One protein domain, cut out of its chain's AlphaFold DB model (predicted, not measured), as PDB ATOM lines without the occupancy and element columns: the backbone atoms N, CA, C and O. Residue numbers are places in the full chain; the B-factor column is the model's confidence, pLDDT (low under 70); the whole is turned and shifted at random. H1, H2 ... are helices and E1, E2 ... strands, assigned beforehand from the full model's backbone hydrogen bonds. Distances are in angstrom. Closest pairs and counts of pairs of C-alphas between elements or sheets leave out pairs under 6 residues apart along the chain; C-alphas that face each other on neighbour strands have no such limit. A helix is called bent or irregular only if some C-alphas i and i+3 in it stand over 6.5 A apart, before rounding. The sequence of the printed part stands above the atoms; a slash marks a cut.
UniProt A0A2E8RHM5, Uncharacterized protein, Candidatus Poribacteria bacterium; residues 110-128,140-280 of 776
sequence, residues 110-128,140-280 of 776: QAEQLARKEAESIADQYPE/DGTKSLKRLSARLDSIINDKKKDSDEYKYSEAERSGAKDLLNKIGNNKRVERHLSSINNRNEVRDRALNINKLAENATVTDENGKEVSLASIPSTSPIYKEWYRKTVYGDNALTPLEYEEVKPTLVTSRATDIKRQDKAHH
ATOM      1  N   GLN A 110     229.948 286.070 441.354       71.25
ATOM      2  CA  GLN A 110     230.407 287.461 441.259       71.25
ATOM      3  C   GLN A 110     231.925 287.561 441.077       71.25
ATOM      4  O   GLN A 110     232.387 288.330 440.239       71.25
ATOM      5  N   ALA A 111     232.699 286.764 441.817       70.00
ATOM      6  CA  ALA A 111     234.152 286.709 441.685       70.00
ATOM      7  C   ALA A 111     234.578 286.247 440.283       70.00
ATOM      8  O   ALA A 111     235.523 286.796 439.723       70.00
ATOM      9  N   GLU A 112     233.855 285.289 439.693       74.06
ATOM     10  CA  GLU A 112     234.082 284.857 438.310       74.06
ATOM     11  C   GLU A 112     233.752 285.969 437.304       74.06
ATOM     12  O   GLU A 112     234.531 286.240 436.397       74.06
ATOM     13  N   GLN A 113     232.630 286.675 437.482       75.31
ATOM     14  CA  GLN A 113     232.258 287.797 436.612       75.31
ATOM     15  C   GLN A 113     233.258 288.956 436.683       75.31
ATOM     16  O   GLN A 113     233.555 289.565 435.657       75.31
ATOM     17  N   LEU A 114     233.776 289.264 437.875       74.44
ATOM     18  CA  LEU A 114     234.803 290.289 438.061       74.44
ATOM     19  C   LEU A 114     236.128 289.866 437.424       74.44
ATOM     20  O   LEU A 114     236.690 290.644 436.661       74.44
ATOM     21  N   ALA A 115     236.577 288.630 437.662       75.31
ATOM     22  CA  ALA A 115     237.794 288.099 437.051       75.31
ATOM     23  C   ALA A 115     237.704 288.074 435.516       75.31
ATOM     24  O   ALA A 115     238.679 288.399 434.846       75.31
ATOM     25  N   ARG A 116     236.531 287.748 434.956       79.50
ATOM     26  CA  ARG A 116     236.274 287.801 433.512       79.50
ATOM     27  C   ARG A 116     236.363 289.224 432.962       79.50
ATOM     28  O   ARG A 116     237.105 289.442 432.014       79.50
ATOM     29  N   LYS A 117     235.648 290.185 433.558       77.94
ATOM     30  CA  LYS A 117     235.691 291.595 433.126       77.94
ATOM     31  C   LYS A 117     237.093 292.187 433.235       77.94
ATOM     32  O   LYS A 117     237.500 292.980 432.394       77.94
ATOM     33  N   GLU A 118     237.824 291.815 434.282       75.31
ATOM     34  CA  GLU A 118     239.199 292.264 434.480       75.31
ATOM     35  C   GLU A 118     240.140 291.643 433.440       75.31
ATOM     36  O   GLU A 118     240.938 292.366 432.851       75.31
ATOM     37  N   ALA A 119     240.004 290.350 433.138       77.19
ATOM     38  CA  ALA A 119     240.761 289.705 432.064       77.19
ATOM     39  C   ALA A 119     240.454 290.312 430.681       77.19
ATOM     40  O   ALA A 119     241.383 290.551 429.914       77.19
ATOM     41  N   GLU A 120     239.184 290.612 430.386       78.81
ATOM     42  CA  GLU A 120     238.761 291.316 429.162       78.81
ATOM     43  C   GLU A 120     239.428 292.701 429.072       78.81
ATOM     44  O   GLU A 120     240.088 293.004 428.083       78.81
ATOM     45  N   SER A 121     239.380 293.497 430.147       77.75
ATOM     46  CA  SER A 121     240.038 294.810 430.190       77.75
ATOM     47  C   SER A 121     241.559 294.738 430.026       77.75
ATOM     48  O   SER A 121     242.148 295.675 429.488       77.75
ATOM     49  N   ILE A 122     242.211 293.692 430.542       72.88
ATOM     50  CA  ILE A 122     243.660 293.507 430.394       72.88
ATOM     51  C   ILE A 122     244.003 293.168 428.940       72.88
ATOM     52  O   ILE A 122     244.930 293.759 428.386       72.88
ATOM     53  N   ALA A 123     243.249 292.254 428.325       70.25
ATOM     54  CA  ALA A 123     243.448 291.860 426.934       70.25
ATOM     55  C   ALA A 123     243.258 293.043 425.966       70.25
ATOM     56  O   ALA A 123     244.030 293.183 425.022       70.25
ATOM     57  N   ASP A 124     242.295 293.930 426.240       70.31
ATOM     58  CA  ASP A 124     242.042 295.127 425.426       70.31
ATOM     59  C   ASP A 124     243.163 296.179 425.531       70.31
ATOM     60  O   ASP A 124     243.464 296.875 424.561       70.31
ATOM     61  N   GLN A 125     243.785 296.322 426.706       68.69
ATOM     62  CA  GLN A 125     244.844 297.315 426.942       68.69
ATOM     63  C   GLN A 125     246.207 296.878 426.400       68.69
ATOM     64  O   GLN A 125     247.023 297.724 426.035       68.69
ATOM     65  N   TYR A 126     246.458 295.569 426.350       65.44
ATOM     66  CA  TYR A 126     247.723 294.992 425.903       65.44
ATOM     67  C   TYR A 126     247.477 293.893 424.863       65.44
ATOM     68  O   TYR A 126     247.737 292.722 425.151       65.44
ATOM     69  N   PRO A 127     247.007 294.245 423.650       58.69
ATOM     70  CA  PRO A 127     246.908 293.278 422.567       58.69
ATOM     71  C   PRO A 127     248.294 292.682 422.280       58.69
ATOM     72  O   PRO A 127     249.323 293.380 422.342       58.69
ATOM     73  N   GLU A 128     248.336 291.375 422.013       59.31
ATOM     74  CA  GLU A 128     249.578 290.706 421.626       59.31
ATOM     75  C   GLU A 128     250.185 291.383 420.382       59.31
ATOM     76  O   GLU A 128     249.450 291.856 419.512       59.31
ATOM     77  N   ASP A 140     251.359 274.313 423.977       40.38
ATOM     78  CA  ASP A 140     250.437 274.813 425.025       40.38
ATOM     79  C   ASP A 140     250.164 276.333 425.099       40.38
ATOM     80  O   ASP A 140     251.073 277.167 425.045       40.38
ATOM     81  N   GLY A 141     248.901 276.702 425.368       44.56
ATOM     82  CA  GLY A 141     248.399 278.082 425.560       44.56
ATOM     83  C   GLY A 141     249.029 278.844 426.744       44.56
ATOM     84  O   GLY A 141     248.618 279.950 427.094       44.56
ATOM     85  N   THR A 142     250.055 278.257 427.365       48.97
ATOM     86  CA  THR A 142     250.962 278.898 428.319       48.97
ATOM     87  C   THR A 142     251.988 279.813 427.639       48.97
ATOM     88  O   THR A 142     252.505 280.704 428.310       48.97
ATOM     89  N   LYS A 143     252.281 279.661 426.334       55.59
ATOM     90  CA  LYS A 143     253.231 280.534 425.612       55.59
ATOM     91  C   LYS A 143     252.716 281.972 425.442       55.59
ATOM     92  O   LYS A 143     253.509 282.883 425.644       55.59
ATOM     93  N   SER A 144     251.431 282.208 425.170       58.97
ATOM     94  CA  SER A 144     250.866 283.571 425.051       58.97
ATOM     95  C   SER A 144     250.873 284.325 426.385       58.97
ATOM     96  O   SER A 144     251.364 285.447 426.482       58.97
ATOM     97  N   LEU A 145     250.460 283.661 427.471       64.44
ATOM     98  CA  LEU A 145     250.598 284.192 428.833       64.44
ATOM     99  C   LEU A 145     252.065 284.440 429.206       64.44
ATOM    100  O   LEU A 145     252.375 285.505 429.727       64.44
ATOM    101  N   LYS A 146     252.981 283.515 428.886       66.50
ATOM    102  CA  LYS A 146     254.428 283.717 429.085       66.50
ATOM    103  C   LYS A 146     254.974 284.877 428.253       66.50
ATOM    104  O   LYS A 146     255.811 285.608 428.763       66.50
ATOM    105  N   ARG A 147     254.516 285.076 427.013       66.56
ATOM    106  CA  ARG A 147     254.901 286.203 426.144       66.56
ATOM    107  C   ARG A 147     254.384 287.526 426.695       66.56
ATOM    108  O   ARG A 147     255.146 288.487 426.753       66.56
ATOM    109  N   LEU A 148     253.138 287.569 427.165       69.38
ATOM    110  CA  LEU A 148     252.580 288.734 427.848       69.38
ATOM    111  C   LEU A 148     253.345 289.029 429.143       69.38
ATOM    112  O   LEU A 148     253.757 290.165 429.352       69.38
ATOM    113  N   SER A 149     253.599 288.019 429.979       73.19
ATOM    114  CA  SER A 149     254.402 288.159 431.198       73.19
ATOM    115  C   SER A 149     255.823 288.632 430.889       73.19
ATOM    116  O   SER A 149     256.276 289.588 431.503       73.19
ATOM    117  N   ALA A 150     256.491 288.058 429.888       72.69
ATOM    118  CA  ALA A 150     257.826 288.472 429.458       72.69
ATOM    119  C   ALA A 150     257.842 289.900 428.889       72.69
ATOM    120  O   ALA A 150     258.789 290.647 429.125       72.69
ATOM    121  N   ARG A 151     256.792 290.315 428.170       72.62
ATOM    122  CA  ARG A 151     256.636 291.688 427.671       72.62
ATOM    123  C   ARG A 151     256.409 292.675 428.809       72.62
ATOM    124  O   ARG A 151     256.999 293.748 428.800       72.62
ATOM    125  N   LEU A 152     255.575 292.325 429.783       77.50
ATOM    126  CA  LEU A 152     255.359 293.141 430.976       77.50
ATOM    127  C   LEU A 152     256.652 293.240 431.798       77.50
ATOM    128  O   LEU A 152     257.040 294.342 432.169       77.50
ATOM    129  N   ASP A 153     257.378 292.135 431.979       80.06
ATOM    130  CA  ASP A 153     258.705 292.122 432.606       80.06
ATOM    131  C   ASP A 153     259.729 292.949 431.823       80.06
ATOM    132  O   ASP A 153     260.540 293.652 432.429       80.06
ATOM    133  N   SER A 154     259.671 292.930 430.490       79.31
ATOM    134  CA  SER A 154     260.457 293.829 429.648       79.31
ATOM    135  C   SER A 154     260.078 295.280 429.921       79.31
ATOM    136  O   SER A 154     260.954 296.058 430.257       79.31
ATOM    137  N   ILE A 155     258.801 295.663 429.898       78.81
ATOM    138  CA  ILE A 155     258.389 297.047 430.190       78.81
ATOM    139  C   ILE A 155     258.898 297.493 431.569       78.81
ATOM    140  O   ILE A 155     259.392 298.610 431.707       78.81
ATOM    141  N   ILE A 156     258.846 296.613 432.575       81.88
ATOM    142  CA  ILE A 156     259.306 296.892 433.944       81.88
ATOM    143  C   ILE A 156     260.825 297.137 434.005       81.88
ATOM    144  O   ILE A 156     261.274 298.014 434.759       81.88
ATOM    145  N   ASN A 157     261.608 296.374 433.236       80.50
ATOM    146  CA  ASN A 157     263.062 296.270 433.396       80.50
ATOM    147  C   ASN A 157     263.895 296.854 432.236       80.50
ATOM    148  O   ASN A 157     265.105 297.003 432.397       80.50
ATOM    149  N   ASP A 158     263.287 297.198 431.097       80.56
ATOM    150  CA  ASP A 158     263.990 297.610 429.875       80.56
ATOM    151  C   ASP A 158     264.555 299.033 430.016       80.56
ATOM    152  O   ASP A 158     263.842 300.015 430.271       80.56
ATOM    153  N   LYS A 159     265.876 299.138 429.864       79.81
ATOM    154  CA  LYS A 159     266.640 300.386 429.959       79.81
ATOM    155  C   LYS A 159     266.987 300.901 428.567       79.81
ATOM    156  O   LYS A 159     267.142 300.128 427.622       79.81
ATOM    157  N   LYS A 160     267.116 302.221 428.414       77.12
ATOM    158  CA  LYS A 160     267.620 302.807 427.165       77.12
ATOM    159  C   LYS A 160     269.044 302.304 426.930       77.12
ATOM    160  O   LYS A 160     269.838 302.209 427.864       77.12
ATOM    161  N   LYS A 161     269.368 301.990 425.675       63.38
ATOM    162  CA  LYS A 161     270.708 301.536 425.292       63.38
ATOM    163  C   LYS A 161     271.749 302.559 425.773       63.38
ATOM    164  O   LYS A 161     271.595 303.746 425.500       63.38
ATOM    165  N   ASP A 162     272.750 302.080 426.506       65.31
ATOM    166  CA  ASP A 162     273.849 302.868 427.086       65.31
ATOM    167  C   ASP A 162     273.437 303.902 428.164       65.31
ATOM    168  O   ASP A 162     274.141 304.887 428.388       65.31
ATOM    169  N   SER A 163     272.318 303.682 428.868       71.88
ATOM    170  CA  SER A 163     271.868 304.518 429.992       71.88
ATOM    171  C   SER A 163     271.254 303.692 431.130       71.88
ATOM    172  O   SER A 163     270.682 302.625 430.913       71.88
ATOM    173  N   ASP A 164     271.336 304.211 432.358       73.25
ATOM    174  CA  ASP A 164     270.593 303.682 433.509       73.25
ATOM    175  C   ASP A 164     269.119 304.111 433.529       73.25
ATOM    176  O   ASP A 164     268.337 303.602 434.337       73.25
ATOM    177  N   GLU A 165     268.724 305.019 432.634       74.25
ATOM    178  CA  GLU A 165     267.338 305.440 432.475       74.25
ATOM    179  C   GLU A 165     266.488 304.353 431.823       74.25
ATOM    180  O   GLU A 165     266.834 303.775 430.790       74.25
ATOM    181  N   TYR A 166     265.305 304.143 432.389       79.50
ATOM    182  CA  TYR A 166     264.313 303.259 431.807       79.50
ATOM    183  C   TYR A 166     263.786 303.798 430.477       79.50
ATOM    184  O   TYR A 166     263.641 305.007 430.265       79.50
ATOM    185  N   LYS A 167     263.504 302.871 429.563       81.25
ATOM    186  CA  LYS A 167     262.928 303.176 428.251       81.25
ATOM    187  C   LYS A 167     261.461 303.600 428.353       81.25
ATOM    188  O   LYS A 167     261.020 304.431 427.565       81.25
ATOM    189  N   TYR A 168     260.747 303.051 429.333       80.00
ATOM    190  CA  TYR A 168     259.332 303.301 429.606       80.00
ATOM    191  C   TYR A 168     259.156 304.224 430.816       80.00
ATOM    192  O   TYR A 168     259.990 304.242 431.726       80.00
ATOM    193  N   SER A 169     258.071 305.000 430.831       82.06
ATOM    194  CA  SER A 169     257.757 305.934 431.917       82.06
ATOM    195  C   SER A 169     257.447 305.209 433.231       82.06
ATOM    196  O   SER A 169     257.027 304.053 433.246       82.06
ATOM    197  N   GLU A 170     257.599 305.902 434.362       80.19
ATOM    198  CA  GLU A 170     257.318 305.316 435.682       80.19
ATOM    199  C   GLU A 170     255.859 304.844 435.817       80.19
ATOM    200  O   GLU A 170     255.590 303.811 436.429       80.19
ATOM    201  N   ALA A 171     254.918 305.549 435.180       74.94
ATOM    202  CA  ALA A 171     253.513 305.155 435.138       74.94
ATOM    203  C   ALA A 171     253.297 303.848 434.353       74.94
ATOM    204  O   ALA A 171     252.573 302.970 434.821       74.94
ATOM    205  N   GLU A 172     253.956 303.679 433.202       75.12
ATOM    206  CA  GLU A 172     253.882 302.446 432.398       75.12
ATOM    207  C   GLU A 172     254.524 301.261 433.124       75.12
ATOM    208  O   GLU A 172     253.977 300.159 433.135       75.12
ATOM    209  N   ARG A 173     255.653 301.491 433.799       80.00
ATOM    210  CA  ARG A 173     256.358 300.471 434.585       80.00
ATOM    211  C   ARG A 173     255.566 300.031 435.810       80.00
ATOM    212  O   ARG A 173     255.455 298.833 436.066       80.00
ATOM    213  N   SER A 174     254.990 300.981 436.550       76.38
ATOM    214  CA  SER A 174     254.104 300.682 437.680       76.38
ATOM    215  C   SER A 174     252.857 299.934 437.211       76.38
ATOM    216  O   SER A 174     252.492 298.929 437.813       76.38
ATOM    217  N   GLY A 175     252.251 300.367 436.099       75.81
ATOM    218  CA  GLY A 175     251.102 299.693 435.498       75.81
ATOM    219  C   GLY A 175     251.409 298.255 435.073       75.81
ATOM    220  O   GLY A 175     250.638 297.349 435.386       75.81
ATOM    221  N   ALA A 176     252.558 298.018 434.433       76.06
ATOM    222  CA  ALA A 176     252.994 296.681 434.032       76.06
ATOM    223  C   ALA A 176     253.285 295.771 435.237       76.06
ATOM    224  O   ALA A 176     252.891 294.603 435.240       76.06
ATOM    225  N   LYS A 177     253.909 296.311 436.292       80.06
ATOM    226  CA  LYS A 177     254.180 295.592 437.547       80.06
ATOM    227  C   LYS A 177     252.898 295.200 438.277       80.06
ATOM    228  O   LYS A 177     252.787 294.075 438.763       80.06
ATOM    229  N   ASP A 178     251.922 296.103 438.330       78.81
ATOM    230  CA  ASP A 178     250.613 295.822 438.917       78.81
ATOM    231  C   ASP A 178     249.868 294.751 438.118       78.81
ATOM    232  O   ASP A 178     249.301 293.833 438.710       78.81
ATOM    233  N   LEU A 179     249.920 294.803 436.782       74.12
ATOM    234  CA  LEU A 179     249.354 293.762 435.922       74.12
ATOM    235  C   LEU A 179     250.008 292.395 436.155       74.12
ATOM    236  O   LEU A 179     249.301 291.405 436.332       74.12
ATOM    237  N   LEU A 180     251.341 292.333 436.184       79.12
ATOM    238  CA  LEU A 180     252.082 291.084 436.362       79.12
ATOM    239  C   LEU A 180     251.773 290.447 437.727       79.12
ATOM    240  O   LEU A 180     251.492 289.252 437.816       79.12
ATOM    241  N   ASN A 181     251.709 291.271 438.778       76.75
ATOM    242  CA  ASN A 181     251.280 290.843 440.109       76.75
ATOM    243  C   ASN A 181     249.825 290.362 440.131       76.75
ATOM    244  O   ASN A 181     249.508 289.398 440.829       76.75
ATOM    245  N   LYS A 182     248.920 291.015 439.396       70.62
ATOM    246  CA  LYS A 182     247.512 290.603 439.312       70.62
ATOM    247  C   LYS A 182     247.346 289.270 438.591       70.62
ATOM    248  O   LYS A 182     246.615 288.416 439.089       70.62
ATOM    249  N   ILE A 183     248.052 289.069 437.478       74.44
ATOM    250  CA  ILE A 183     248.058 287.804 436.731       74.44
ATOM    251  C   ILE A 183     248.627 286.682 437.612       74.44
ATOM    252  O   ILE A 183     247.986 285.644 437.755       74.44
ATOM    253  N   GLY A 184     249.760 286.913 438.287       71.56
ATOM    254  CA  GLY A 184     250.409 285.905 439.137       71.56
ATOM    255  C   GLY A 184     249.652 285.550 440.426       71.56
ATOM    256  O   GLY A 184     249.758 284.424 440.910       71.56
ATOM    257  N   ASN A 185     248.865 286.478 440.987       70.94
ATOM    258  CA  ASN A 185     248.148 286.266 442.253       70.94
ATOM    259  C   ASN A 185     246.677 285.847 442.084       70.94
ATOM    260  O   ASN A 185     246.072 285.364 443.045       70.94
ATOM    261  N   ASN A 186     246.083 286.000 440.894       74.81
ATOM    262  CA  ASN A 186     244.688 285.648 440.636       74.81
ATOM    263  C   ASN A 186     244.554 284.592 439.527       74.81
ATOM    264  O   ASN A 186     244.309 284.902 438.362       74.81
ATOM    265  N   LYS A 187     244.588 283.315 439.930       72.38
ATOM    266  CA  LYS A 187     244.432 282.157 439.025       72.38
ATOM    267  C   LYS A 187     243.137 282.165 438.194       72.38
ATOM    268  O   LYS A 187     243.063 281.474 437.181       72.38
ATOM    269  N   ARG A 188     242.092 282.895 438.615       73.25
ATOM    270  CA  ARG A 188     240.852 283.039 437.826       73.25
ATOM    271  C   ARG A 188     241.049 284.000 436.657       73.25
ATOM    272  O   ARG A 188     240.618 283.692 435.551       73.25
ATOM    273  N   VAL A 189     241.729 285.125 436.894       75.38
ATOM    274  CA  VAL A 189     242.096 286.087 435.841       75.38
ATOM    275  C   VAL A 189     243.043 285.426 434.845       75.38
ATOM    276  O   VAL A 189     242.777 285.480 433.652       75.38
ATOM    277  N   GLU A 190     244.069 284.711 435.321       75.69
ATOM    278  CA  GLU A 190     244.990 283.935 434.475       75.69
ATOM    279  C   GLU A 190     244.242 282.953 433.555       75.69
ATOM    280  O   GLU A 190     244.462 282.936 432.344       75.69
ATOM    281  N   ARG A 191     243.285 282.187 434.101       75.75
ATOM    282  CA  ARG A 191     242.462 281.255 433.315       75.75
ATOM    283  C   ARG A 191     241.650 281.966 432.228       75.75
ATOM    284  O   ARG A 191     241.613 281.488 431.097       75.75
ATOM    285  N   HIS A 192     240.982 283.074 432.551       81.69
ATOM    286  CA  HIS A 192     240.203 283.824 431.561       81.69
ATOM    287  C   HIS A 192     241.090 284.487 430.504       81.69
ATOM    288  O   HIS A 192     240.698 284.544 429.344       81.69
ATOM    289  N   LEU A 193     242.285 284.936 430.877       76.88
ATOM    290  CA  LEU A 193     243.234 285.554 429.959       76.88
ATOM    291  C   LEU A 193     243.812 284.523 428.977       76.88
ATOM    292  O   LEU A 193     243.806 284.767 427.775       76.88
ATOM    293  N   SER A 194     244.173 283.325 429.456       77.19
ATOM    294  CA  SER A 194     244.522 282.184 428.589       77.19
ATOM    295  C   SER A 194     243.389 281.847 427.614       77.19
ATOM    296  O   SER A 194     243.616 281.675 426.419       77.19
ATOM    297  N   SER A 195     242.149 281.834 428.112       81.81
ATOM    298  CA  SER A 195     240.955 281.590 427.301       81.81
ATOM    299  C   SER A 195     240.757 282.646 426.206       81.81
ATOM    300  O   SER A 195     240.498 282.310 425.050       81.81
ATOM    301  N   ILE A 196     240.914 283.932 426.539       82.06
ATOM    302  CA  ILE A 196     240.838 285.038 425.573       82.06
ATOM    303  C   ILE A 196     241.928 284.899 424.503       82.06
ATOM    304  O   ILE A 196     241.604 284.982 423.318       82.06
ATOM    305  N   ASN A 197     243.169 284.616 424.901       76.94
ATOM    306  CA  ASN A 197     244.295 284.469 423.978       76.94
ATOM    307  C   ASN A 197     244.100 283.290 423.021       76.94
ATOM    308  O   ASN A 197     244.163 283.476 421.810       76.94
ATOM    309  N   ASN A 198     243.741 282.107 423.535       78.94
ATOM    310  CA  ASN A 198     243.468 280.929 422.705       78.94
ATOM    311  C   ASN A 198     242.383 281.217 421.654       78.94
ATOM    312  O   ASN A 198     242.491 280.795 420.501       78.94
ATOM    313  N   ARG A 199     241.332 281.959 422.035       85.81
ATOM    314  CA  ARG A 199     240.271 282.367 421.103       85.81
ATOM    315  C   ARG A 199     240.771 283.341 420.043       85.81
ATOM    316  O   ARG A 199     240.386 283.186 418.886       85.81
ATOM    317  N   ASN A 200     241.579 284.328 420.425       81.88
ATOM    318  CA  ASN A 200     242.114 285.328 419.503       81.88
ATOM    319  C   ASN A 200     243.106 284.703 418.517       81.88
ATOM    320  O   ASN A 200     242.924 284.874 417.321       81.88
ATOM    321  N   GLU A 201     244.038 283.863 418.969       79.25
ATOM    322  CA  GLU A 201     244.979 283.171 418.076       79.25
ATOM    323  C   GLU A 201     244.258 282.306 417.032       79.25
ATOM    324  O   GLU A 201     244.557 282.370 415.837       79.25
ATOM    325  N   VAL A 202     243.271 281.509 417.463       85.38
ATOM    326  CA  VAL A 202     242.476 280.687 416.539       85.38
ATOM    327  C   VAL A 202     241.651 281.568 415.596       85.38
ATOM    328  O   VAL A 202     241.515 281.246 414.415       85.38
ATOM    329  N   ARG A 203     241.114 282.694 416.085       85.69
ATOM    330  CA  ARG A 203     240.392 283.670 415.260       85.69
ATOM    331  C   ARG A 203     241.307 284.280 414.197       85.69
ATOM    332  O   ARG A 203     240.904 284.333 413.038       85.69
ATOM    333  N   ASP A 204     242.514 284.685 414.560       83.88
ATOM    334  CA  ASP A 204     243.452 285.367 413.671       83.88
ATOM    335  C   ASP A 204     244.011 284.416 412.612       83.88
ATOM    336  O   ASP A 204     244.006 284.747 411.425       83.88
ATOM    337  N   ARG A 205     244.383 283.183 412.991       83.50
ATOM    338  CA  ARG A 205     244.759 282.134 412.023       83.50
ATOM    339  C   ARG A 205     243.612 281.810 411.069       83.50
ATOM    340  O   ARG A 205     243.833 281.653 409.871       83.50
ATOM    341  N   ALA A 206     242.378 281.755 411.574       86.56
ATOM    342  CA  ALA A 206     241.197 281.545 410.744       86.56
ATOM    343  C   ALA A 206     240.959 282.704 409.760       86.56
ATOM    344  O   ALA A 206     240.621 282.462 408.604       86.56
ATOM    345  N   LEU A 207     241.147 283.957 410.182       84.38
ATOM    346  CA  LEU A 207     241.021 285.128 409.306       84.38
ATOM    347  C   LEU A 207     242.148 285.193 408.261       84.38
ATOM    348  O   LEU A 207     241.896 285.574 407.118       84.38
ATOM    349  N   ASN A 208     243.353 284.750 408.621       84.88
ATOM    350  CA  ASN A 208     244.538 284.753 407.760       84.88
ATOM    351  C   ASN A 208     244.728 283.465 406.940       84.88
ATOM    352  O   ASN A 208     245.715 283.348 406.209       84.88
ATOM    353  N   ILE A 209     243.785 282.515 406.998       86.81
ATOM    354  CA  ILE A 209     243.911 281.197 406.351       86.81
ATOM    355  C   ILE A 209     244.206 281.289 404.850       86.81
ATOM    356  O   ILE A 209     244.965 280.482 404.326       86.81
ATOM    357  N   ASN A 210     243.672 282.305 404.165       82.06
ATOM    358  CA  ASN A 210     243.911 282.506 402.738       82.06
ATOM    359  C   ASN A 210     245.390 282.770 402.435       82.06
ATOM    360  O   ASN A 210     245.913 282.179 401.498       82.06
ATOM    361  N   LYS A 211     246.057 283.611 403.239       82.19
ATOM    362  CA  LYS A 211     247.486 283.921 403.092       82.19
ATOM    363  C   LYS A 211     248.339 282.700 403.438       82.19
ATOM    364  O   LYS A 211     249.286 282.396 402.731       82.19
ATOM    365  N   LEU A 212     247.962 281.962 404.483       83.69
ATOM    366  CA  LEU A 212     248.650 280.728 404.884       83.69
ATOM    367  C   LEU A 212     248.493 279.597 403.856       83.69
ATOM    368  O   LEU A 212     249.319 278.693 403.798       83.69
ATOM    369  N   ALA A 213     247.433 279.630 403.048       87.50
ATOM    370  CA  ALA A 213     247.225 278.684 401.961       87.50
ATOM    371  C   ALA A 213     248.046 279.012 400.703       87.50
ATOM    372  O   ALA A 213     248.196 278.144 399.835       87.50
ATOM    373  N   GLU A 214     248.543 280.245 400.557       78.75
ATOM    374  CA  GLU A 214     249.367 280.644 399.415       78.75
ATOM    375  C   GLU A 214     250.695 279.881 399.466       78.75
ATOM    376  O   GLU A 214     251.477 280.015 400.399       78.75
ATOM    377  N   ASN A 215     250.939 279.045 398.454       76.69
ATOM    378  CA  ASN A 215     252.122 278.183 398.327       76.69
ATOM    379  C   ASN A 215     252.262 277.072 399.381       76.69
ATOM    380  O   ASN A 215     253.309 276.432 399.442       76.69
ATOM    381  N   ALA A 216     251.212 276.782 400.153       88.00
ATOM    382  CA  ALA A 216     251.231 275.661 401.084       88.00
ATOM    383  C   ALA A 216     251.488 274.331 400.354       88.00
ATOM    384  O   ALA A 216     250.901 274.048 399.300       88.00
ATOM    385  N   THR A 217     252.331 273.493 400.952       91.75
ATOM    386  CA  THR A 217     252.561 272.109 400.543       91.75
ATOM    387  C   THR A 217     252.001 271.153 401.589       91.75
ATOM    388  O   THR A 217     251.851 271.479 402.766       91.75
ATOM    389  N   VAL A 218     251.619 269.969 401.132       92.00
ATOM    390  CA  VAL A 218     251.079 268.887 401.951       92.00
ATOM    391  C   VAL A 218     251.683 267.575 401.486       92.00
ATOM    392  O   VAL A 218     252.009 267.412 400.313       92.00
ATOM    393  N   THR A 219     251.833 266.633 402.406       90.31
ATOM    394  CA  THR A 219     252.298 265.287 402.081       90.31
ATOM    395  C   THR A 219     251.129 264.460 401.547       90.31
ATOM    396  O   THR A 219     250.087 264.368 402.200       90.31
ATOM    397  N   ASP A 220     251.277 263.895 400.351       84.81
ATOM    398  CA  ASP A 220     250.281 263.012 399.743       84.81
ATOM    399  C   ASP A 220     250.270 261.607 400.385       84.81
ATOM    400  O   ASP A 220     251.072 261.285 401.264       84.81
ATOM    401  N   GLU A 221     249.356 260.743 399.932       80.00
ATOM    402  CA  GLU A 221     249.220 259.361 400.427       80.00
ATOM    403  C   GLU A 221     250.477 258.496 400.195       80.00
ATOM    404  O   GLU A 221     250.640 257.465 400.848       80.00
ATOM    405  N   ASN A 222     251.378 258.918 399.301       81.94
ATOM    406  CA  ASN A 222     252.628 258.231 398.975       81.94
ATOM    407  C   ASN A 222     253.842 258.822 399.711       81.94
ATOM    408  O   ASN A 222     254.973 258.408 399.453       81.94
ATOM    409  N   GLY A 223     253.638 259.793 400.608       85.75
ATOM    410  CA  GLY A 223     254.721 260.448 401.340       85.75
ATOM    411  C   GLY A 223     255.428 261.562 400.562       85.75
ATOM    412  O   GLY A 223     256.476 262.031 401.002       85.75
ATOM    413  N   LYS A 224     254.899 261.992 399.412       90.50
ATOM    414  CA  LYS A 224     255.500 263.034 398.574       90.50
ATOM    415  C   LYS A 224     254.908 264.401 398.902       90.50
ATOM    416  O   LYS A 224     253.694 264.549 399.009       90.50
ATOM    417  N   GLU A 225     255.754 265.422 398.997       92.56
ATOM    418  CA  GLU A 225     255.278 266.802 399.078       92.56
ATOM    419  C   GLU A 225     254.645 267.243 397.757       92.56
ATOM    420  O   GLU A 225     255.261 267.201 396.686       92.56
ATOM    421  N   VAL A 226     253.392 267.676 397.844       91.75
ATOM    422  CA  VAL A 226     252.611 268.212 396.733       91.75
ATOM    423  C   VAL A 226     252.030 269.565 397.119       91.75
ATOM    424  O   VAL A 226     251.795 269.858 398.290       91.75
ATOM    425  N   SER A 227     251.773 270.417 396.125       92.69
ATOM    426  CA  SER A 227     251.062 271.674 396.367       92.69
ATOM    427  C   SER A 227     249.677 271.385 396.945       92.69
ATOM    428  O   SER A 227     248.978 270.498 396.449       92.69
ATOM    429  N   LEU A 228     249.239 272.182 397.921       92.81
ATOM    430  CA  LEU A 228     247.885 272.112 398.466       92.81
ATOM    431  C   LEU A 228     246.830 272.200 397.354       92.81
ATOM    432  O   LEU A 228     245.820 271.508 397.423       92.81
ATOM    433  N   ALA A 229     247.076 272.977 396.291       92.12
ATOM    434  CA  ALA A 229     246.177 273.086 395.139       92.12
ATOM    435  C   ALA A 229     245.933 271.740 394.429       92.12
ATOM    436  O   ALA A 229     244.905 271.557 393.790       92.12
ATOM    437  N   SER A 230     246.823 270.757 394.562       90.50
ATOM    438  CA  SER A 230     246.628 269.434 393.955       90.50
ATOM    439  C   SER A 230     245.568 268.572 394.650       90.50
ATOM    440  O   SER A 230     245.152 267.561 394.088       90.50
ATOM    441  N   ILE A 231     245.080 268.978 395.828       91.00
ATOM    442  CA  ILE A 231     244.180 268.179 396.666       91.00
ATOM    443  C   ILE A 231     242.788 268.836 396.760       91.00
ATOM    444  O   ILE A 231     242.694 270.037 397.016       91.00
ATOM    445  N   PRO A 232     241.676 268.090 396.611       90.81
ATOM    446  CA  PRO A 232     240.335 268.653 396.768       90.81
ATOM    447  C   PRO A 232     240.008 268.969 398.236       90.81
ATOM    448  O   PRO A 232     240.461 268.274 399.149       90.81
ATOM    449  N   SER A 233     239.122 269.942 398.480       91.81
ATOM    450  CA  SER A 233     238.691 270.321 399.840       91.81
ATOM    451  C   SER A 233     237.970 269.199 400.612       91.81
ATOM    452  O   SER A 233     237.833 269.220 401.839       91.81
ATOM    453  N   THR A 234     237.486 268.177 399.906       90.31
ATOM    454  CA  THR A 234     236.836 267.003 400.496       90.31
ATOM    455  C   THR A 234     237.832 265.994 401.069       90.31
ATOM    456  O   THR A 234     237.435 265.183 401.919       90.31
ATOM    457  N   SER A 235     239.102 266.069 400.654       91.81
ATOM    458  CA  SER A 235     240.166 265.147 401.049       91.81
ATOM    459  C   SER A 235     240.431 265.183 402.560       91.81
ATOM    460  O   SER A 235     240.426 266.265 403.161       91.81
ATOM    461  N   PRO A 236     240.696 264.027 403.201       92.31
ATOM    462  CA  PRO A 236     241.178 263.979 404.579       92.31
ATOM    463  C   PRO A 236     242.444 264.817 404.793       92.31
ATOM    464  O   PRO A 236     242.519 265.524 405.793       92.31
ATOM    465  N   ILE A 237     243.366 264.817 403.823       92.88
ATOM    466  CA  ILE A 237     244.639 265.551 403.891       92.88
ATOM    467  C   ILE A 237     244.382 267.057 404.009       92.88
ATOM    468  O   ILE A 237     244.923 267.716 404.893       92.88
ATOM    469  N   TYR A 238     243.480 267.602 403.186       94.06
ATOM    470  CA  TYR A 238     243.096 269.013 403.279       94.06
ATOM    471  C   TYR A 238     242.421 269.336 404.620       94.06
ATOM    472  O   TYR A 238     242.715 270.361 405.231       94.06
ATOM    473  N   LYS A 239     241.525 268.468 405.112       91.69
ATOM    474  CA  LYS A 239     240.845 268.684 406.404       91.69
ATOM    475  C   LYS A 239     241.829 268.692 407.568       91.69
ATOM    476  O   LYS A 239     241.640 269.454 408.515       91.69
ATOM    477  N   GLU A 240     242.844 267.838 407.506       90.75
ATOM    478  CA  GLU A 240     243.910 267.788 408.496       90.75
ATOM    479  C   GLU A 240     244.801 269.027 408.419       90.75
ATOM    480  O   GLU A 240     245.006 269.661 409.453       90.75
ATOM    481  N   TRP A 241     245.240 269.420 407.219       92.62
ATOM    482  CA  TRP A 241     245.977 270.666 406.996       92.62
ATOM    483  C   TRP A 241     245.202 271.867 407.546       92.62
ATOM    484  O   TRP A 241     245.712 272.572 408.405       92.62
ATOM    485  N   TYR A 242     243.929 272.037 407.170       92.00
ATOM    486  CA  TYR A 242     243.090 273.137 407.659       92.00
ATOM    487  C   TYR A 242     243.004 273.139 409.189       92.00
ATOM    488  O   TYR A 242     243.112 274.184 409.830       92.00
ATOM    489  N   ARG A 243     242.809 271.961 409.797       89.25
ATOM    490  CA  ARG A 243     242.737 271.832 411.253       89.25
ATOM    491  C   ARG A 243     244.059 272.236 411.905       89.25
ATOM    492  O   ARG A 243     244.027 273.016 412.850       89.25
ATOM    493  N   LYS A 244     245.189 271.729 411.410       87.88
ATOM    494  CA  LYS A 244     246.525 272.066 411.914       87.88
ATOM    495  C   LYS A 244     246.830 273.552 411.729       87.88
ATOM    496  O   LYS A 244     247.289 274.181 412.662       87.88
ATOM    497  N   THR A 245     246.484 274.149 410.597       88.75
ATOM    498  CA  THR A 245     246.761 275.567 410.334       88.75
ATOM    499  C   THR A 245     245.893 276.503 411.178       88.75
ATOM    500  O   THR A 245     246.387 277.499 411.694       88.75
ATOM    501  N   VAL A 246     244.603 276.199 411.361       87.25
ATOM    502  CA  VAL A 246     243.684 277.077 412.110       87.25
ATOM    503  C   VAL A 246     243.800 276.889 413.618       87.25
ATOM    504  O   VAL A 246     243.872 277.868 414.359       87.25
ATOM    505  N   TYR A 247     243.805 275.643 414.089       83.69
ATOM    506  CA  TYR A 247     243.878 275.361 415.520       83.69
ATOM    507  C   TYR A 247     245.329 275.309 416.010       83.69
ATOM    508  O   TYR A 247     245.588 275.684 417.149       83.69
ATOM    509  N   GLY A 248     246.290 274.924 415.165       75.62
ATOM    510  CA  GLY A 248     247.656 274.614 415.601       75.62
ATOM    511  C   GLY A 248     247.621 273.613 416.746       75.62
ATOM    512  O   GLY A 248     246.900 272.614 416.683       75.62
ATOM    513  N   ASP A 249     248.312 273.967 417.823       69.81
ATOM    514  CA  ASP A 249     248.324 273.214 419.077       69.81
ATOM    515  C   ASP A 249     247.226 273.647 420.072       69.81
ATOM    516  O   ASP A 249     247.114 273.083 421.160       69.81
ATOM    517  N   ASN A 250     246.383 274.629 419.724       72.19
ATOM    518  CA  ASN A 250     245.374 275.175 420.634       72.19
ATOM    519  C   ASN A 250     244.102 274.316 420.652       72.19
ATOM    520  O   ASN A 250     243.359 274.226 419.669       72.19
ATOM    521  N   ALA A 251     243.794 273.732 421.812       72.75
ATOM    522  CA  ALA A 251     242.528 273.050 422.060       72.75
ATOM    523  C   ALA A 251     241.502 274.016 422.672       72.75
ATOM    524  O   ALA A 251     241.604 274.386 423.838       72.75
ATOM    525  N   LEU A 252     240.484 274.396 421.894       79.31
ATOM    526  CA  LEU A 252     239.374 275.205 422.405       79.31
ATOM    527  C   LEU A 252     238.426 274.357 423.266       79.31
ATOM    528  O   LEU A 252     237.961 273.291 422.853       79.31
ATOM    529  N   THR A 253     238.071 274.867 424.441       81.25
ATOM    530  CA  THR A 253     236.950 274.361 425.239       81.25
ATOM    531  C   THR A 253     235.614 274.599 424.512       81.25
ATOM    532  O   THR A 253     235.521 275.477 423.650       81.25
ATOM    533  N   PRO A 254     234.526 273.882 424.860       82.25
ATOM    534  CA  PRO A 254     233.227 274.073 424.204       82.25
ATOM    535  C   PRO A 254     232.692 275.514 424.256       82.25
ATOM    536  O   PRO A 254     232.066 275.968 423.303       82.25
ATOM    537  N   LEU A 255     232.950 276.241 425.349       80.44
ATOM    538  CA  LEU A 255     232.527 277.638 425.498       80.44
ATOM    539  C   LEU A 255     233.360 278.581 424.624       80.44
ATOM    540  O   LEU A 255     232.805 279.469 423.986       80.44
ATOM    541  N   GLU A 256     234.674 278.365 424.558       83.88
ATOM    542  CA  GLU A 256     235.551 279.131 423.671       83.88
ATOM    543  C   GLU A 256     235.194 278.903 422.206       83.88
ATOM    544  O   GLU A 256     235.105 279.857 421.436       83.88
ATOM    545  N   TYR A 257     234.922 277.650 421.835       86.62
ATOM    546  CA  TYR A 257     234.493 277.304 420.490       86.62
ATOM    547  C   TYR A 257     233.226 278.060 420.088       86.62
ATOM    548  O   TYR A 257     233.215 278.652 419.015       86.62
ATOM    549  N   GLU A 258     232.184 278.103 420.927       86.75
ATOM    550  CA  GLU A 258     230.941 278.811 420.583       86.75
ATOM    551  C   GLU A 258     231.148 280.317 420.336       86.75
ATOM    552  O   GLU A 258     230.450 280.889 419.499       86.75
ATOM    553  N   GLU A 259     232.138 280.950 420.971       87.62
ATOM    554  CA  GLU A 259     232.458 282.363 420.724       87.62
ATOM    555  C   GLU A 259     233.232 282.603 419.412       87.62
ATOM    556  O   GLU A 259     233.026 283.624 418.752       87.62
ATOM    557  N   VAL A 260     234.113 281.683 418.999       89.69
ATOM    558  CA  VAL A 260     234.912 281.823 417.755       89.69
ATOM    559  C   VAL A 260     234.232 281.164 416.548       89.69
ATOM    560  O   VAL A 260     234.559 281.445 415.392       89.69
ATOM    561  N   LYS A 261     233.227 280.321 416.790       90.25
ATOM    562  CA  LYS A 261     232.474 279.559 415.787       90.25
ATOM    563  C   LYS A 261     231.974 280.392 414.604       90.25
ATOM    564  O   LYS A 261     232.149 279.914 413.483       90.25
ATOM    565  N   PRO A 262     231.412 281.609 414.762       90.69
ATOM    566  CA  PRO A 262     231.007 282.418 413.610       90.69
ATOM    567  C   PRO A 262     232.167 282.717 412.645       90.69
ATOM    568  O   PRO A 262     232.009 282.586 411.427       90.69
ATOM    569  N   THR A 263     233.354 283.040 413.174       90.19
ATOM    570  CA  THR A 263     234.565 283.280 412.375       90.19
ATOM    571  C   THR A 263     235.087 281.991 411.749       90.19
ATOM    572  O   THR A 263     235.419 281.976 410.564       90.19
ATOM    573  N   LEU A 264     235.108 280.887 412.502       89.62
ATOM    574  CA  LEU A 264     235.560 279.578 412.014       89.62
ATOM    575  C   LEU A 264     234.687 279.041 410.877       89.62
ATOM    576  O   LEU A 264     235.198 278.511 409.895       89.62
ATOM    577  N   VAL A 265     233.367 279.184 410.986       90.62
ATOM    578  CA  VAL A 265     232.434 278.750 409.936       90.62
ATOM    579  C   VAL A 265     232.615 279.593 408.673       90.62
ATOM    580  O   VAL A 265     232.654 279.043 407.572       90.62
ATOM    581  N   THR A 266     232.769 280.910 408.824       90.94
ATOM    582  CA  THR A 266     232.901 281.843 407.693       90.94
ATOM    583  C   THR A 266     234.241 281.684 406.969       90.94
ATOM    584  O   THR A 266     234.265 281.571 405.740       90.94
ATOM    585  N   SER A 267     235.349 281.623 407.715       91.00
ATOM    586  CA  SER A 267     236.694 281.385 407.165       91.00
ATOM    587  C   SER A 267     236.771 280.045 406.446       91.00
ATOM    588  O   SER A 267     237.154 280.010 405.281       91.00
ATOM    589  N   ARG A 268     236.284 278.962 407.068       92.00
ATOM    590  CA  ARG A 268     236.236 277.634 406.448       92.00
ATOM    591  C   ARG A 268     235.448 277.632 405.147       92.00
ATOM    592  O   ARG A 268     235.899 277.066 404.159       92.00
ATOM    593  N   ALA A 269     234.262 278.239 405.133       90.25
ATOM    594  CA  ALA A 269     233.437 278.285 403.929       90.25
ATOM    595  C   ALA A 269     234.111 279.076 402.794       90.25
ATOM    596  O   ALA A 269     233.939 278.742 401.622       90.25
ATOM    597  N   THR A 270     234.874 280.115 403.135       91.38
ATOM    598  CA  THR A 270     235.627 280.926 402.170       91.38
ATOM    599  C   THR A 270     236.845 280.171 401.645       91.38
ATOM    600  O   THR A 270     237.045 280.115 400.431       91.38
ATOM    601  N   ASP A 271     237.606 279.527 402.531       93.19
ATOM    602  CA  ASP A 271     238.786 278.749 402.159       93.19
ATOM    603  C   ASP A 271     238.419 277.510 401.335       93.19
ATOM    604  O   ASP A 271     239.077 277.240 400.339       93.19
ATOM    605  N   ILE A 272     237.315 276.821 401.649       93.62
ATOM    606  CA  ILE A 272     236.808 275.714 400.819       93.62
ATOM    607  C   ILE A 272     236.550 276.194 399.386       93.62
ATOM    608  O   ILE A 272     237.000 275.558 398.439       93.62
ATOM    609  N   LYS A 273     235.892 277.348 399.202       90.94
ATOM    610  CA  LYS A 273     235.646 277.908 397.861       90.94
ATOM    611  C   LYS A 273     236.946 278.261 397.136       90.94
ATOM    612  O   LYS A 273     237.058 278.014 395.935       90.94
ATOM    613  N   ARG A 274     237.918 278.848 397.842       92.81
ATOM    614  CA  ARG A 274     239.257 279.144 397.301       92.81
ATOM    615  C   ARG A 274     239.961 277.851 396.886       92.81
ATOM    616  O   ARG A 274     240.478 277.781 395.775       92.81
ATOM    617  N   GLN A 275     239.949 276.842 397.752       93.81
ATOM    618  CA  GLN A 275     240.590 275.555 397.536       93.81
ATOM    619  C   GLN A 275     239.975 274.806 396.357       93.81
ATOM    620  O   GLN A 275     240.708 274.325 395.504       93.81
ATOM    621  N   ASP A 276     238.646 274.752 396.266       90.38
ATOM    622  CA  ASP A 276     237.955 274.111 395.147       90.38
ATOM    623  C   ASP A 276     238.301 274.796 393.819       90.38
ATOM    624  O   ASP A 276     238.562 274.124 392.823       90.38
ATOM    625  N   LYS A 277     238.392 276.135 393.809       89.88
ATOM    626  CA  LYS A 277     238.841 276.900 392.636       89.88
ATOM    627  C   LYS A 277     240.304 276.610 392.280       89.88
ATOM    628  O   LYS A 277     240.615 276.427 391.105       89.88
ATOM    629  N   ALA A 278     241.198 276.572 393.269       89.81
ATOM    630  CA  ALA A 278     242.614 276.268 393.061       89.81
ATOM    631  C   ALA A 278     242.814 274.836 392.545       89.81
ATOM    632  O   ALA A 278     243.580 274.618 391.608       89.81
ATOM    633  N   HIS A 279     242.070 273.879 393.100       89.81
ATOM    634  CA  HIS A 279     242.098 272.486 392.681       89.81
ATOM    635  C   HIS A 279     241.573 272.285 391.267       89.81
ATOM    636  O   HIS A 279     242.209 271.607 390.461       89.81
ATOM    637  N   HIS A 280     240.474 272.952 390.927       85.62
ATOM    638  CA  HIS A 280     239.952 272.968 389.569       85.62
ATOM    639  C   HIS A 280     240.987 273.493 388.556       85.62
ATOM    640  O   HIS A 280     241.224 272.867 387.523       85.62
TER     641      HIS A 280
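This is residues 110 to 128 and 140 to 280 of the 776 residues of an uncharacterized protein of Candidatus Poribacteria bacterium (UniProt A0A2E8RHM5). One long helix, H4, forms a spine between two groups: H1 and the helical hairpin H2 and H3 pack about its first half, while H6 and H7 pack toward its other end, with short H5 and a small strand hairpin, E1 and E2, beyond. The 160 printed residues hold seven named helices and two named strands, in the order H1 H2 H3 H4 H5 E1 E2 H6 H7, mostly helix. The whole is loose, radius of gyration of the C-alphas 20.4 A, and flat, spanning 59 by 48 by 24 A.

H1, residues 110 to 125, touches residues 188 to 196 of the hub H4, residues 187 to 207, at a steep tilt of 47 degrees, the same way; the closest C-alphas, Ala 115 and Val 189, are 4.9 A apart. H2, residues 142 to 157, and H3, residues 170 to 185, form a hairpin, closest C-alphas Ile 156 and Arg 173, 4.7 A. H3 touches H4 only at the corner, closest C-alphas Ile 183 and Glu 190, 5.4 A. E1, residues 217 to 219, and E2, residues 225 to 227, are an antiparallel hairpin, with N 218 and O 226 within hydrogen-bond range at 2.8 A. H6, residues 236 to 247, touches H4, closest C-alphas Val 246 and Arg 205, 5.2 A. H7, residues 254 to 280, touches H4 at a shallow tilt of 16 degrees, closest C-alphas Ser 267 and Ala 206, 5.8 A. Every O i to N i+4 pair is within hydrogen-bond range in H1 to H6, and 21 of 23 in H7.

H1 begins at C-alpha 110 (230.407, 287.461, 441.259). H4 is 30.1 A long; H5 is residues 209 to 213. H7, 35.3 A, ends at C-alpha 280 (239.952, 272.968, 389.569); it is irregular, C-alphas 259 and 262 being 7.3 A apart, with a kink of 58 degrees near residue 261.

The farthest C-alphas, Asp 164 and His 280, are 61.7 A apart. Residues 129 to 139 are not printed, leaving 16.3 A between C-alphas 128 and 140. The link from H2 to H3 is long. The pLDDT is under 70 at residues 125 to 128, 140 to 148, 161 to 162 and 249.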